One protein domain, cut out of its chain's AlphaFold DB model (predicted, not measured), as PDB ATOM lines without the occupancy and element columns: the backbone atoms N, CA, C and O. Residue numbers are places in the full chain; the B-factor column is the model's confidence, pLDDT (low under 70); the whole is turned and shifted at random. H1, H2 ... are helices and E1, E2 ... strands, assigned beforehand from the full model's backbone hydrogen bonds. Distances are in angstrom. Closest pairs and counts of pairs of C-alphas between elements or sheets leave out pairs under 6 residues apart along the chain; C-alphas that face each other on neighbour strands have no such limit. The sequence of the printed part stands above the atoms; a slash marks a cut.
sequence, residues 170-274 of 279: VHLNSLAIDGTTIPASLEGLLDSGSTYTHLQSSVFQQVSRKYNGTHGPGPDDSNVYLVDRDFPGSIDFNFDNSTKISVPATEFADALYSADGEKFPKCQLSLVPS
ATOM      1  N   VAL A 170     -40.283 -44.087  16.910       97.25
ATOM      2  CA  VAL A 170     -41.027 -43.624  18.085       97.25
ATOM      3  C   VAL A 170     -42.489 -43.404  17.720       97.25
ATOM      4  O   VAL A 170     -42.819 -43.119  16.565       97.25
ATOM      5  N   HIS A 171     -43.377 -43.515  18.702       97.00
ATOM      6  CA  HIS A 171     -44.796 -43.277  18.469       97.00
ATOM      7  C   HIS A 171     -45.078 -41.779  18.271       97.00
ATOM      8  O   HIS A 171     -44.833 -40.960  19.161       97.00
ATOM      9  N   LEU A 172     -45.616 -41.420  17.102       96.94
ATOM     10  CA  LEU A 172     -46.132 -40.093  16.780       96.94
ATOM     11  C   LEU A 172     -47.654 -40.108  16.938       96.94
ATOM     12  O   LEU A 172     -48.383 -40.622  16.086       96.94
ATOM     13  N   ASN A 173     -48.135 -39.508  18.024       97.50
ATOM     14  CA  ASN A 173     -49.553 -39.471  18.368       97.50
ATOM     15  C   ASN A 173     -50.335 -38.586  17.389       97.50
ATOM     16  O   ASN A 173     -51.318 -39.014  16.775       97.50
ATOM     17  N   SER A 174     -49.886 -37.343  17.214       97.62
ATOM     18  CA  SER A 174     -50.578 -36.357  16.386       97.62
ATOM     19  C   SER A 174     -49.679 -35.202  15.972       97.62
ATOM     20  O   SER A 174     -48.718 -34.858  16.663       97.62
ATOM     21  N   LEU A 175     -50.065 -34.533  14.891       97.62
ATOM     22  CA  LEU A 175     -49.575 -33.201  14.552       97.62
ATOM     23  C   LEU A 175     -50.605 -32.163  15.010       97.62
ATOM     24  O   LEU A 175     -51.805 -32.445  15.013       97.62
ATOM     25  N   ALA A 176     -50.169 -30.958  15.360       96.94
ATOM     26  CA  ALA A 176     -51.053 -29.821  15.576       96.94
ATOM     27  C   ALA A 176     -50.590 -28.605  14.764       96.94
ATOM     28  O   ALA A 176     -49.420 -28.233  14.798       96.94
ATOM     29  N   ILE A 177     -51.527 -28.016  14.018       94.94
ATOM     30  CA  ILE A 177     -51.310 -26.877  13.116       94.94
ATOM     31  C   ILE A 177     -52.434 -25.875  13.374       94.94
ATOM     32  O   ILE A 177     -53.609 -26.226  13.222       94.94
ATOM     33  N   ASP A 178     -52.090 -24.660  13.804       89.25
ATOM     34  CA  ASP A 178     -53.038 -23.578  14.121       89.25
ATOM     35  C   ASP A 178     -54.220 -24.041  14.994       89.25
ATOM     36  O   ASP A 178     -55.397 -23.834  14.686       89.25
ATOM     37  N   GLY A 179     -53.912 -24.772  16.069       87.12
ATOM     38  CA  GLY A 179     -54.906 -25.323  16.999       87.12
ATOM     39  C   GLY A 179     -55.721 -26.509  16.463       87.12
ATOM     40  O   GLY A 179     -56.510 -27.089  17.205       87.12
ATOM     41  N   THR A 180     -55.532 -26.922  15.207       93.31
ATOM     42  CA  THR A 180     -56.146 -28.139  14.660       93.31
ATOM     43  C   THR A 180     -55.252 -29.343  14.900       93.31
ATOM     44  O   THR A 180     -54.114 -29.366  14.443       93.31
ATOM     45  N   THR A 181     -55.790 -30.369  15.557       97.00
ATOM     46  CA  THR A 181     -55.100 -31.651  15.746       97.00
ATOM     47  C   THR A 181     -55.363 -32.583  14.563       97.00
ATOM     48  O   THR A 181     -56.512 -32.790  14.178       97.00
ATOM     49  N   ILE A 182     -54.298 -33.160  14.012       96.88
ATOM     50  CA  ILE A 182     -54.311 -34.181  12.965       96.88
ATOM     51  C   ILE A 182     -53.818 -35.487  13.599       96.88
ATOM     52  O   ILE A 182     -52.629 -35.589  13.918       96.88
ATOM     53  N   PRO A 183     -54.698 -36.484  13.807       96.19
ATOM     54  CA  PRO A 183     -54.281 -37.796  14.286       96.19
ATOM     55  C   PRO A 183     -53.290 -38.430  13.308       96.19
ATOM     56  O   PRO A 183     -53.543 -38.463  12.102       96.19
ATOM     57  N   ALA A 184     -52.172 -38.920  13.839       92.38
ATOM     58  CA  ALA A 184     -51.174 -39.663  13.083       92.38
ATOM     59  C   ALA A 184     -51.160 -41.123  13.546       92.38
ATOM     60  O   ALA A 184     -51.327 -42.014  12.717       92.38
ATOM     61  N   SER A 185     -51.053 -41.339  14.867       89.44
ATOM     62  CA  SER A 185     -51.043 -42.650  15.536       89.44
ATOM     63  C   SER A 185     -50.187 -43.678  14.787       89.44
ATOM     64  O   SER A 185     -50.644 -44.776  14.470       89.44
ATOM     65  N   LEU A 186     -48.958 -43.276  14.454       91.56
ATOM     66  CA  LEU A 186     -48.023 -44.019  13.607       91.56
ATOM     67  C   LEU A 186     -46.634 -44.091  14.243       91.56
ATOM     68  O   LEU A 186     -46.315 -43.334  15.156       91.56
ATOM     69  N   GLU A 187     -45.789 -44.976  13.724       93.44
ATOM     70  CA  GLU A 187     -44.392 -45.105  14.138       93.44
ATOM     71  C   GLU A 187     -43.487 -44.292  13.206       93.44
ATOM     72  O   GLU A 187     -43.263 -44.656  12.046       93.44
ATOM     73  N   GLY A 188     -42.983 -43.163  13.701       93.62
ATOM     74  CA  GLY A 188     -42.091 -42.278  12.957       93.62
ATOM     75  C   GLY A 188     -40.634 -42.672  13.160       93.62
ATOM     76  O   GLY A 188     -40.178 -42.747  14.300       93.62
ATOM     77  N   LEU A 189     -39.901 -42.901  12.069       95.56
ATOM     78  CA  LEU A 189     -38.450 -43.073  12.109       95.56
ATOM     79  C   LEU A 189     -37.777 -41.710  12.313       95.56
ATOM     80  O   LEU A 189     -38.019 -40.779  11.545       95.56
ATOM     81  N   LEU A 190     -36.918 -41.600  13.326       96.75
ATOM     82  CA  LEU A 190     -36.058 -40.433  13.515       96.75
ATOM     83  C   LEU A 190     -34.783 -40.608  12.682       96.75
ATOM     84  O   LEU A 190     -33.797 -41.180  13.152       96.75
ATOM     85  N   ASP A 191     -34.835 -40.143  11.433       95.62
ATOM     86  CA  ASP A 191     -33.805 -40.359  10.414       95.62
ATOM     87  C   ASP A 191     -33.050 -39.071  10.041       95.62
ATOM     88  O   ASP A 191     -33.606 -38.181   9.400       95.62
ATOM     89  N   SER A 192     -31.769 -38.972  10.404       95.12
ATOM     90  CA  SER A 192     -30.890 -37.873   9.975       95.12
ATOM     91  C   SER A 192     -30.386 -38.009   8.535       95.12
ATOM     92  O   SER A 192     -29.865 -37.038   7.984       95.12
ATOM     93  N   GLY A 193     -30.517 -39.198   7.945       90.81
ATOM     94  CA  GLY A 193     -30.191 -39.514   6.559       90.81
ATOM     95  C   GLY A 193     -31.328 -39.223   5.578       90.81
ATOM     96  O   GLY A 193     -31.184 -39.523   4.397       90.81
ATOM     97  N   SER A 194     -32.433 -38.618   6.027       89.12
ATOM     98  CA  SER A 194     -33.552 -38.184   5.183       89.12
ATOM     99  C   SER A 194     -33.696 -36.661   5.189       89.12
ATOM    100  O   SER A 194     -33.733 -36.031   6.242       89.12
ATOM    101  N   THR A 195     -33.804 -36.047   4.004       88.25
ATOM    102  CA  THR A 195     -33.944 -34.582   3.876       88.25
ATOM    103  C   THR A 195     -35.365 -34.107   4.171       88.25
ATOM    104  O   THR A 195     -35.556 -33.061   4.784       88.25
ATOM    105  N   TYR A 196     -36.367 -34.855   3.705       91.75
ATOM    106  CA  TYR A 196     -37.782 -34.507   3.834       91.75
ATOM    107  C   TYR A 196     -38.483 -35.410   4.836       91.75
ATOM    108  O   TYR A 196     -38.063 -36.534   5.103       91.75
ATOM    109  N   THR A 197     -39.602 -34.924   5.370       93.56
ATOM    110  CA  THR A 197     -40.449 -35.732   6.244       93.56
ATOM    111  C   THR A 197     -41.468 -36.488   5.402       93.56
ATOM    112  O   THR A 197     -42.341 -35.889   4.771       93.56
ATOM    113  N   HIS A 198     -41.389 -37.815   5.420       92.25
ATOM    114  CA  HIS A 198     -42.332 -38.684   4.724       92.25
ATOM    115  C   HIS A 198     -43.480 -39.080   5.659       92.25
ATOM    116  O   HIS A 198     -43.271 -39.720   6.688       92.25
ATOM    117  N   LEU A 199     -44.709 -38.712   5.299       92.69
ATOM    118  CA  LEU A 199     -45.911 -38.988   6.085       92.69
ATOM    119  C   LEU A 199     -46.821 -39.985   5.372       92.69
ATOM    120  O   LEU A 199     -46.948 -39.964   4.149       92.69
ATOM    121  N   GLN A 200     -47.536 -40.818   6.130       91.88
ATOM    122  CA  GLN A 200     -48.615 -41.628   5.561       91.88
ATOM    123  C   GLN A 200     -49.611 -40.737   4.808       91.88
ATOM    124  O   GLN A 200     -49.959 -39.646   5.269       91.88
ATOM    125  N   SER A 201     -50.103 -41.215   3.661       91.00
ATOM    126  CA  SER A 201     -50.929 -40.426   2.737       91.00
ATOM    127  C   SER A 201     -52.139 -39.759   3.400       91.00
ATOM    128  O   SER A 201     -52.494 -38.641   3.034       91.00
ATOM    129  N   SER A 202     -52.759 -40.403   4.392       92.25
ATOM    130  CA  SER A 202     -53.894 -39.856   5.152       92.25
ATOM    131  C   SER A 202     -53.520 -38.641   6.008       92.25
ATOM    132  O   SER A 202     -54.279 -37.671   6.066       92.25
ATOM    133  N   VAL A 203     -52.354 -38.667   6.656       94.94
ATOM    134  CA  VAL A 203     -51.825 -37.556   7.461       94.94
ATOM    135  C   VAL A 203     -51.348 -36.444   6.535       94.94
ATOM    136  O   VAL A 203     -51.761 -35.294   6.683       94.94
ATOM    137  N   PHE A 204     -50.568 -36.803   5.511       95.12
ATOM    138  CA  PHE A 204     -50.076 -35.874   4.497       95.12
ATOM    139  C   PHE A 204     -51.214 -35.075   3.844       95.12
ATOM    140  O   PHE A 204     -51.136 -33.853   3.758       95.12
ATOM    141  N   GLN A 205     -52.305 -35.725   3.424       94.44
ATOM    142  CA  GLN A 205     -53.437 -35.030   2.800       94.44
ATOM    143  C   GLN A 205     -54.096 -34.010   3.735       94.44
ATOM    144  O   GLN A 205     -54.565 -32.972   3.271       94.44
ATOM    145  N   GLN A 206     -54.151 -34.284   5.041       95.00
ATOM    146  CA  GLN A 206     -54.702 -33.343   6.018       95.00
ATOM    147  C   GLN A 206     -53.781 -32.136   6.211       95.00
ATOM    148  O   GLN A 206     -54.266 -31.005   6.203       95.00
ATOM    149  N   VAL A 207     -52.467 -32.364   6.302       94.50
ATOM    150  CA  VAL A 207     -51.453 -31.299   6.361       94.50
ATOM    151  C   VAL A 207     -51.489 -30.446   5.091       94.50
ATOM    152  O   VAL A 207     -51.621 -29.231   5.163       94.50
ATOM    153  N   SER A 208     -51.456 -31.080   3.918       94.38
ATOM    154  CA  SER A 208     -51.495 -30.400   2.622       94.38
ATOM    155  C   SER A 208     -52.734 -29.507   2.489       94.38
ATOM    156  O   SER A 208     -52.615 -28.338   2.131       94.38
ATOM    157  N   ARG A 209     -53.920 -29.987   2.895       93.25
ATOM    158  CA  ARG A 209     -55.149 -29.170   2.908       93.25
ATOM    159  C   ARG A 209     -55.067 -27.965   3.843       93.25
ATOM    160  O   ARG A 209     -55.647 -26.937   3.516       93.25
ATOM    161  N   LYS A 210     -54.378 -28.071   4.985       92.56
ATOM    162  CA  LYS A 210     -54.200 -26.934   5.902       92.56
ATOM    163  C   LYS A 210     -53.402 -25.795   5.286       92.56
ATOM    164  O   LYS A 210     -53.696 -24.643   5.575       92.56
ATOM    165  N   TYR A 211     -52.486 -26.124   4.387       92.94
ATOM    166  CA  TYR A 211     -51.635 -25.160   3.701       92.94
ATOM    167  C   TYR A 211     -52.064 -24.865   2.260       92.94
ATOM    168  O   TYR A 211     -51.262 -24.373   1.468       92.94
ATOM    169  N   ASN A 212     -53.315 -25.184   1.896       93.25
ATOM    170  CA  ASN A 212     -53.836 -25.033   0.530       93.25
ATOM    171  C   ASN A 212     -52.915 -25.658  -0.535       93.25
ATOM    172  O   ASN A 212     -52.754 -25.127  -1.637       93.25
ATOM    173  N   GLY A 213     -52.297 -26.786  -0.186       94.12
ATOM    174  CA  GLY A 213     -51.350 -27.497  -1.022       94.12
ATOM    175  C   GLY A 213     -51.991 -27.965  -2.322       94.12
ATOM    176  O   GLY A 213     -53.033 -28.623  -2.331       94.12
ATOM    177  N   THR A 214     -51.344 -27.642  -3.436       94.38
ATOM    178  CA  THR A 214     -51.766 -28.028  -4.783       94.38
ATOM    179  C   THR A 214     -50.684 -28.860  -5.442       94.38
ATOM    180  O   THR A 214     -49.536 -28.436  -5.491       94.38
ATOM    181  N   HIS A 215     -51.044 -30.023  -5.975       93.38
ATOM    182  CA  HIS A 215     -50.125 -30.832  -6.768       93.38
ATOM    183  C   HIS A 215     -50.037 -30.269  -8.190       93.38
ATOM    184  O   HIS A 215     -51.074 -30.065  -8.828       93.38
ATOM    185  N   GLY A 216     -48.831 -29.990  -8.675       91.31
ATOM    186  CA  GLY A 216     -48.636 -29.404  -9.995       91.31
ATOM    187  C   GLY A 216     -47.166 -29.222 -10.374       91.31
ATOM    188  O   GLY A 216     -46.278 -29.566  -9.590       91.31
ATOM    189  N   PRO A 217     -46.909 -28.681 -11.577       91.31
ATOM    190  CA  PRO A 217     -45.556 -28.512 -12.083       91.31
ATOM    191  C   PRO A 217     -44.809 -27.412 -11.320       91.31
ATOM    192  O   PRO A 217     -45.295 -26.286 -11.175       91.31
ATOM    193  N   GLY A 218     -43.617 -27.754 -10.844       89.62
ATOM    194  CA  GLY A 218     -42.592 -26.825 -10.395       89.62
ATOM    195  C   GLY A 218     -41.879 -26.144 -11.572       89.62
ATOM    196  O   GLY A 218     -42.251 -26.334 -12.731       89.62
ATOM    197  N   PRO A 219     -40.845 -25.334 -11.294       87.75
ATOM    198  CA  PRO A 219     -40.137 -24.560 -12.317       87.75
ATOM    199  C   PRO A 219     -39.364 -25.398 -13.352       87.75
ATOM    200  O   PRO A 219     -38.986 -24.872 -14.394       87.75
ATOM    201  N   ASP A 220     -39.105 -26.670 -13.064       85.12
ATOM    202  CA  ASP A 220     -38.398 -27.644 -13.903       85.12
ATOM    203  C   ASP A 220     -39.336 -28.732 -14.461       85.12
ATOM    204  O   ASP A 220     -38.889 -29.823 -14.811       85.12
ATOM    205  N   ASP A 221     -40.645 -28.457 -14.495       83.94
ATOM    206  CA  ASP A 221     -41.718 -29.403 -14.829       83.94
ATOM    207  C   ASP A 221     -41.801 -30.630 -13.895       83.94
ATOM    208  O   ASP A 221     -42.569 -31.564 -14.154       83.94
ATOM    209  N   SER A 222     -41.067 -30.637 -12.771       84.00
ATOM    210  CA  SER A 222     -41.224 -31.665 -11.742       84.00
ATOM    211  C   SER A 222     -42.598 -31.555 -11.088       84.00
ATOM    212  O   SER A 222     -43.098 -30.468 -10.804       84.00
ATOM    213  N   ASN A 223     -43.246 -32.691 -10.853       88.62
ATOM    214  CA  ASN A 223     -44.554 -32.697 -10.217       88.62
ATOM    215  C   ASN A 223     -44.374 -32.691  -8.698       88.62
ATOM    216  O   ASN A 223     -43.897 -33.673  -8.126       88.62
ATOM    217  N   VAL A 224     -44.725 -31.579  -8.056       91.94
ATOM    218  CA  VAL A 224     -44.486 -31.340  -6.629       91.94
ATOM    219  C   VAL A 224     -45.748 -30.828  -5.945       91.94
ATOM    220  O   VAL A 224     -46.710 -30.393  -6.582       91.94
ATOM    221  N   TYR A 225     -45.763 -30.875  -4.614       94.69
ATOM    222  CA  TYR A 225     -46.807 -30.225  -3.830       94.69
ATOM    223  C   TYR A 225     -46.415 -28.782  -3.558       94.69
ATOM    224  O   TYR A 225     -45.497 -28.510  -2.789       94.69
ATOM    225  N   LEU A 226     -47.123 -27.864  -4.205       95.62
ATOM    226  CA  LEU A 226     -46.906 -26.433  -4.106       95.62
ATOM    227  C   LEU A 226     -47.775 -25.824  -3.013       95.62
ATOM    228  O   LEU A 226     -48.982 -26.064  -2.966       95.62
ATOM    229  N   VAL A 227     -47.175 -24.961  -2.208       95.62
ATOM    230  CA  VAL A 227     -47.834 -24.190  -1.155       95.62
ATOM    231  C   VAL A 227     -47.487 -22.707  -1.259       95.62
ATOM    232  O   VAL A 227     -46.545 -22.319  -1.958       95.62
ATOM    233  N   ASP A 228     -48.270 -21.869  -0.588       94.00
ATOM    234  CA  ASP A 228     -47.980 -20.442  -0.516       94.00
ATOM    235  C   ASP A 228     -46.667 -20.192   0.237       94.00
ATOM    236  O   ASP A 228     -46.217 -20.990   1.055       94.00
ATOM    237  N   ARG A 229     -46.006 -19.079  -0.088       89.56
ATOM    238  CA  ARG A 229     -44.703 -18.737   0.502       89.56
ATOM    239  C   ARG A 229     -44.810 -18.261   1.943       89.56
ATOM    240  O   ARG A 229     -43.821 -18.309   2.669       89.56
ATOM    241  N   ASP A 230     -45.966 -17.705   2.287       86.94
ATOM    242  CA  ASP A 230     -46.278 -17.331   3.652       86.94
ATOM    243  C   ASP A 230     -46.691 -18.596   4.399       86.94
ATOM    244  O   ASP A 230     -47.688 -19.233   4.064       86.94
ATOM    245  N   PHE A 231     -45.864 -18.982   5.363       86.38
ATOM    246  CA  PHE A 231     -45.994 -20.230   6.106       86.38
ATOM    247  C   PHE A 231     -45.859 -19.933   7.607       86.38
ATOM    248  O   PHE A 231     -44.846 -20.268   8.227       86.38
ATOM    249  N   PRO A 232     -46.824 -19.194   8.186       87.88
ATOM    250  CA  PRO A 232     -46.722 -18.707   9.553       87.88
ATOM    251  C   PRO A 232     -46.910 -19.834  10.574       87.88
ATOM    252  O   PRO A 232     -47.447 -20.901  10.279       87.88
ATOM    253  N   GLY A 233     -46.502 -19.560  11.813       93.75
ATOM    254  CA  GLY A 233     -46.737 -20.451  12.945       93.75
ATOM    255  C   GLY A 233     -45.766 -21.629  13.017       93.75
ATOM    256  O   GLY A 233     -44.613 -21.550  12.585       93.75
ATOM    257  N   SER A 234     -46.228 -22.715  13.629       96.31
ATOM    258  CA  SER A 234     -45.463 -23.942  13.836       96.31
ATOM    259  C   SER A 234     -46.309 -25.174  13.561       96.31
ATOM    260  O   SER A 234     -47.540 -25.143  13.637       96.31
ATOM    261  N   ILE A 235     -45.624 -26.274  13.274       97.19
ATOM    262  CA  ILE A 235     -46.194 -27.614  13.322       97.19
ATOM    263  C   ILE A 235     -45.687 -28.269  14.602       97.19
ATOM    264  O   ILE A 235     -44.483 -28.435  14.804       97.19
ATOM    265  N   ASP A 236     -46.622 -28.624  15.474       97.88
ATOM    266  CA  ASP A 236     -46.344 -29.287  16.740       97.88
ATOM    267  C   ASP A 236     -46.455 -30.807  16.555       97.88
ATOM    268  O   ASP A 236     -47.539 -31.330  16.294       97.88
ATOM    269  N   PHE A 237     -45.346 -31.526  16.718       97.81
ATOM    270  CA  PHE A 237     -45.280 -32.988  16.702       97.81
ATOM    271  C   PHE A 237     -45.412 -33.511  18.131       97.81
ATOM    272  O   PHE A 237     -44.593 -33.187  18.994       97.81
ATOM    273  N   ASN A 238     -46.451 -34.305  18.386       97.81
ATOM    274  CA  ASN A 238     -46.774 -34.815  19.715       97.81
ATOM    275  C   ASN A 238     -46.440 -36.305  19.790       97.81
ATOM    276  O   ASN A 238     -46.993 -37.106  19.035       97.81
ATOM    277  N   PHE A 239     -45.565 -36.666  20.717       97.88
ATOM    278  CA  PHE A 239     -45.094 -38.027  20.955       97.88
ATOM    279  C   PHE A 239     -45.605 -38.536  22.306       97.88
ATOM    280  O   PHE A 239     -46.403 -37.878  22.982       97.88
ATOM    281  N   ASP A 240     -45.179 -39.733  22.693       97.38
ATOM    282  CA  ASP A 240     -45.495 -40.305  24.000       97.38
ATOM    283  C   ASP A 240     -44.929 -39.479  25.163       97.38
ATOM    284  O   ASP A 240     -44.108 -38.569  24.997       97.38
ATOM    285  N   ASN A 241     -45.398 -39.795  26.373       96.62
ATOM    286  CA  ASN A 241     -45.017 -39.113  27.614       96.62
ATOM    287  C   ASN A 241     -45.267 -37.596  27.577       96.62
ATOM    288  O   ASN A 241     -44.557 -36.825  28.217       96.62
ATOM    289  N   SER A 242     -46.283 -37.177  26.812       94.19
ATOM    290  CA  SER A 242     -46.638 -35.768  26.594       94.19
ATOM    291  C   SER A 242     -45.488 -34.929  26.020       94.19
ATOM    292  O   SER A 242     -45.452 -33.711  26.200       94.19
ATOM    293  N   THR A 243     -44.555 -35.572  25.311       96.06
ATOM    294  CA  THR A 243     -43.435 -34.900  24.651       96.06
ATOM    295  C   THR A 243     -43.933 -34.167  23.413       96.06
ATOM    296  O   THR A 243     -44.677 -34.726  22.606       96.06
ATOM    297  N   LYS A 244     -43.489 -32.922  23.233       96.44
ATOM    298  CA  LYS A 244     -43.856 -32.090  22.089       96.44
ATOM    299  C   LYS A 244     -42.629 -31.424  21.484       96.44
ATOM    300  O   LYS A 244     -41.852 -30.815  22.213       96.44
ATOM    301  N   ILE A 245     -42.509 -31.482  20.161       97.88
ATOM    302  CA  ILE A 245     -41.520 -30.724  19.389       97.88
ATOM    303  C   ILE A 245     -42.260 -29.763  18.465       97.88
ATOM    304  O   ILE A 245     -43.035 -30.190  17.613       97.88
ATOM    305  N   SER A 246     -42.031 -28.465  18.646       97.56
ATOM    306  CA  SER A 246     -42.601 -27.410  17.804       97.56
ATOM    307  C   SER A 246     -41.575 -26.983  16.762       97.56
ATOM    308  O   SER A 246     -40.516 -26.468  17.118       97.56
ATOM    309  N   VAL A 247     -41.890 -27.182  15.483       97.38
ATOM    310  CA  VAL A 247     -41.026 -26.800  14.359       97.38
ATOM    311  C   VAL A 247     -41.652 -25.598  13.647       97.38
ATOM    312  O   VAL A 247     -42.839 -25.670  13.317       97.38
ATOM    313  N   PRO A 248     -40.918 -24.492  13.412       96.06
ATOM    314  CA  PRO A 248     -41.428 -23.373  12.626       96.06
ATOM    315  C   PRO A 248     -41.946 -23.861  11.276       96.06
ATOM    316  O   PRO A 248     -41.256 -24.604  10.581       96.06
ATOM    317  N   ALA A 249     -43.154 -23.453  10.893       94.44
ATOM    318  CA  ALA A 249     -43.782 -23.990   9.692       94.44
ATOM    319  C   ALA A 249     -42.953 -23.662   8.431       94.44
ATOM    320  O   ALA A 249     -42.915 -24.455   7.495       94.44
ATOM    321  N   THR A 250     -42.209 -22.552   8.438       93.81
ATOM    322  CA  THR A 250     -41.273 -22.159   7.372       93.81
ATOM    323  C   THR A 250     -40.212 -23.208   7.032       93.81
ATOM    324  O   THR A 250     -39.744 -23.215   5.900       93.81
ATOM    325  N   GLU A 251     -39.856 -24.105   7.960       94.31
ATOM    326  CA  GLU A 251     -38.951 -25.242   7.694       94.31
ATOM    327  C   GLU A 251     -39.567 -26.262   6.717       94.31
ATOM    328  O   GLU A 251     -38.866 -27.099   6.153       94.31
ATOM    329  N   PHE A 252     -40.883 -26.189   6.488       95.06
ATOM    330  CA  PHE A 252     -41.607 -27.076   5.582       95.06
ATOM    331  C   PHE A 252     -41.939 -26.458   4.218       95.06
ATOM    332  O   PHE A 252     -42.660 -27.073   3.431       95.06
ATOM    333  N   ALA A 253     -41.427 -25.259   3.924       94.19
ATOM    334  CA  ALA A 253     -41.717 -24.510   2.703       94.19
ATOM    335  C   ALA A 253     -40.435 -24.193   1.912       94.19
ATOM    336  O   ALA A 253     -39.896 -23.084   1.966       94.19
ATOM    337  N   ASP A 254     -39.985 -25.152   1.103       93.25
ATOM    338  CA  ASP A 254     -38.763 -25.040   0.311       93.25
ATOM    339  C   ASP A 254     -38.918 -24.065  -0.855       93.25
ATOM    340  O   ASP A 254     -39.808 -24.175  -1.704       93.25
ATOM    341  N   ALA A 255     -38.012 -23.090  -0.927       93.12
ATOM    342  CA  ALA A 255     -38.006 -22.122  -2.008       93.12
ATOM    343  C   ALA A 255     -37.598 -22.777  -3.337       93.12
ATOM    344  O   ALA A 255     -36.509 -23.332  -3.469       93.12
ATOM    345  N   LEU A 256     -38.458 -22.630  -4.342       92.69
ATOM    346  CA  LEU A 256     -38.200 -23.049  -5.715       92.69
ATOM    347  C   LEU A 256     -37.668 -21.877  -6.554       92.69
ATOM    348  O   LEU A 256     -38.022 -20.716  -6.314       92.69
ATOM    349  N   TYR A 257     -36.836 -22.193  -7.546       92.12
ATOM    350  CA  TYR A 257     -36.220 -21.233  -8.465       92.12
ATOM    351  C   TYR A 257     -36.251 -21.784  -9.890       92.12
ATOM    352  O   TYR A 257     -36.058 -22.984 -10.085       92.12
ATOM    353  N   SER A 258     -36.487 -20.924 -10.875       87.94
ATOM    354  CA  SER A 258     -36.355 -21.271 -12.293       87.94
ATOM    355  C   SER A 258     -34.895 -21.351 -12.735       87.94
ATOM    356  O   SER A 258     -33.977 -20.993 -11.996       87.94
ATOM    357  N   ALA A 259     -34.675 -21.863 -13.948       85.94
ATOM    358  CA  ALA A 259     -33.339 -22.081 -14.506       85.94
ATOM    359  C   ALA A 259     -32.508 -20.789 -14.649       85.94
ATOM    360  O   ALA A 259     -31.282 -20.830 -14.598       85.94
ATOM    361  N   ASP A 260     -33.169 -19.641 -14.795       89.31
ATOM    362  CA  ASP A 260     -32.576 -18.299 -14.808       89.31
ATOM    363  C   ASP A 260     -32.321 -17.724 -13.399       89.31
ATOM    364  O   ASP A 260     -31.762 -16.637 -13.265       89.31
ATOM    365  N   GLY A 261     -32.671 -18.464 -12.343       89.50
ATOM    366  CA  GLY A 261     -32.489 -18.067 -10.948       89.50
ATOM    367  C   GLY A 261     -33.618 -17.204 -10.383       89.50
ATOM    368  O   GLY A 261     -33.524 -16.784  -9.227       89.50
ATOM    369  N   GLU A 262     -34.685 -16.962 -11.149       92.56
ATOM    370  CA  GLU A 262     -35.858 -16.232 -10.668       92.56
ATOM    371  C   GLU A 262     -36.625 -17.041  -9.619       92.56
ATOM    372  O   GLU A 262     -36.710 -18.272  -9.643       92.56
ATOM    373  N   LYS A 263     -37.173 -16.332  -8.634       91.88
ATOM    374  CA  LYS A 263     -37.833 -16.958  -7.489       91.88
ATOM    375  C   LYS A 263     -39.238 -17.408  -7.881       91.88
ATOM    376  O   LYS A 263     -40.063 -16.587  -8.274       91.88
ATOM    377  N   PHE A 264     -39.552 -18.686  -7.693       93.12
ATOM    378  CA  PHE A 264     -40.874 -19.203  -8.041       93.12
ATOM    379  C   PHE A 264     -41.968 -18.614  -7.119       93.12
ATOM    380  O   PHE A 264     -41.714 -18.393  -5.925       93.12
ATOM    381  N   PRO A 265     -43.198 -18.366  -7.616       92.44
ATOM    382  CA  PRO A 265     -44.263 -17.754  -6.816       92.44
ATOM    383  C   PRO A 265     -44.720 -18.588  -5.615       92.44
ATOM    384  O   PRO A 265     -45.253 -18.028  -4.661       92.44
ATOM    385  N   LYS A 266     -44.505 -19.907  -5.652       94.81
ATOM    386  CA  LYS A 266     -44.855 -20.862  -4.592       94.81
ATOM    387  C   LYS A 266     -43.616 -21.579  -4.047       94.81
ATOM    388  O   LYS A 266     -42.554 -21.553  -4.670       94.81
ATOM    389  N   CYS A 267     -43.759 -22.204  -2.885       95.62
ATOM    390  CA  CYS A 267     -42.761 -23.106  -2.310       95.62
ATOM    391  C   CYS A 267     -43.167 -24.570  -2.530       95.62
ATOM    392  O   CYS A 267     -44.345 -24.860  -2.744       95.62
ATOM    393  N   GLN A 268     -42.204 -25.486  -2.459       95.25
ATOM    394  CA  GLN A 268     -42.464 -26.917  -2.338       95.25
ATOM    395  C   GLN A 268     -42.700 -27.271  -0.866       95.25
ATOM    396  O   GLN A 268     -41.943 -26.862   0.008       95.25
ATOM    397  N   LEU A 269     -43.739 -28.056  -0.596       95.19
ATOM    398  CA  LEU A 269     -43.970 -28.640   0.719       95.19
ATOM    399  C   LEU A 269     -42.977 -29.792   0.953       95.19
ATOM    400  O   LEU A 269     -42.969 -30.755   0.185       95.19
ATOM    401  N   SER A 270     -42.171 -29.712   2.014       93.44
ATOM    402  CA  SER A 270     -41.165 -30.737   2.369       93.44
ATOM    403  C   SER A 270     -41.686 -31.813   3.340       93.44
ATOM    404  O   SER A 270     -40.968 -32.733   3.738       93.44
ATOM    405  N   LEU A 271     -42.980 -31.743   3.672       93.00
ATOM    406  CA  LEU A 271     -43.777 -32.857   4.191       93.00
ATOM    407  C   LEU A 271     -44.404 -33.562   2.994       93.00
ATOM    408  O   LEU A 271     -45.311 -33.018   2.373       93.00
ATOM    409  N   VAL A 272     -43.931 -34.753   2.650       91.12
ATOM    410  CA  VAL A 272     -44.297 -35.450   1.408       91.12
ATOM    411  C   VAL A 272     -45.020 -36.766   1.705       91.12
ATOM    412  O   VAL A 272     -44.830 -37.344   2.780       91.12
ATOM    413  N   PRO A 273     -45.871 -37.276   0.794       89.69
ATOM    414  CA  PRO A 273     -46.472 -38.586   0.990       89.69
ATOM    415  C   PRO A 273     -45.385 -39.668   0.964       89.69
ATOM    416  O   PRO A 273     -44.534 -39.697   0.074       89.69
ATOM    417  N   SER A 274     -45.433 -40.588   1.923       81.19
ATOM    418  CA  SER A 274     -44.672 -41.829   1.854       81.19
ATOM    419  C   SER A 274     -45.168 -42.634   0.654       81.19
ATOM    420  O   SER A 274     -46.345 -42.983   0.569       81.19
TER     421      SER A 274
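Overview. This is residues 170 to 274 of the 279 residues of the protein "Candidapepsin-1" of Candida viswanathii (UniProt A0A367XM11). Two strongly twisted four-stranded sheets, E2 E1 E6 E7 and E4 E5 E9 E8, make the two end parts of an elongated body, and between them lie the helix H1, the short parallel strand pair E3 and E10, and the small helix H2. The turns of the hairpins E6 and E7 and E8 and E9 hold the two far tips. The printed part has 105 residues, with two named helices and ten named strands in the order E1 E2 E3 H1 E4 E5 E6 E7 H2 E8 E9 E10; both large sheets are antiparallel, and the class is mostly strand. The whole is compact, with a radius of gyration of the C-alphas of 14.3 A, and spans 49 by 28 by 22 A.

Arrangement. Start with the sheet of E2 (residues 180 to 189), E1 (170 to 177), E6 (234 to 239) and E7 (244 to 248), in that order. E1 and E2 form a hairpin, with N 172 and O 186 2.8 A apart; between E1 and E6, N 176 and O 236 are 2.8 A apart; in the hairpin of E6 and E7, N 237 and O 245 are 2.8 A apart. H1 (201 to 210) is on one face of this sheet, making two layers, a helix over a sheet; its height over the sheet is 9.8 A, and it runs along the strands, at 17 degrees to E1 on the local plane. Look at Ala 184 of E2 and Val 203 of H1, their closest C-alphas, 6.0 A apart. E3 (197 to 199) and E10 (271 to 273) are parallel neighbours, with N 272 and O 197 2.9 A apart; H1 and E10 touch, and their closest C-alphas, those of Ser 201 and Pro 273, are 5.1 A apart. H2 (249 to 252) only grazes both large sheets. The second sheet runs E4 (214 to 217), E5 (223 to 227), E9 (263 to 269), E8 (253 to 257). Its pairs include N 226 and O 214, 2.8 A, N 269 and O 225, 2.8 A, and N 254 and O 268, 2.8 A. In H1, 5 of 6 O i to N i+4 pairs are within hydrogen-bond range; H2 is too short for such a pair.

Along the chain. Find C-alpha 170 at (-41.027, -43.624, 18.085), where E1 begins and runs 20.3 A, bending by 55 degrees at residue 173. E2 runs 23.3 A, E6 15.8 A, E9 15.5 A and H1 14.2 A. E10 ends at C-alpha 273, (-46.472, -38.586, 0.990).

Size, cuts and confidence. The C-alphas of Asn 241 and Asp 260, the two farthest apart, are 48.9 A apart. The printed part has no cut and no long link. Its mean pLDDT is 93.2, and no printed residue is under 70.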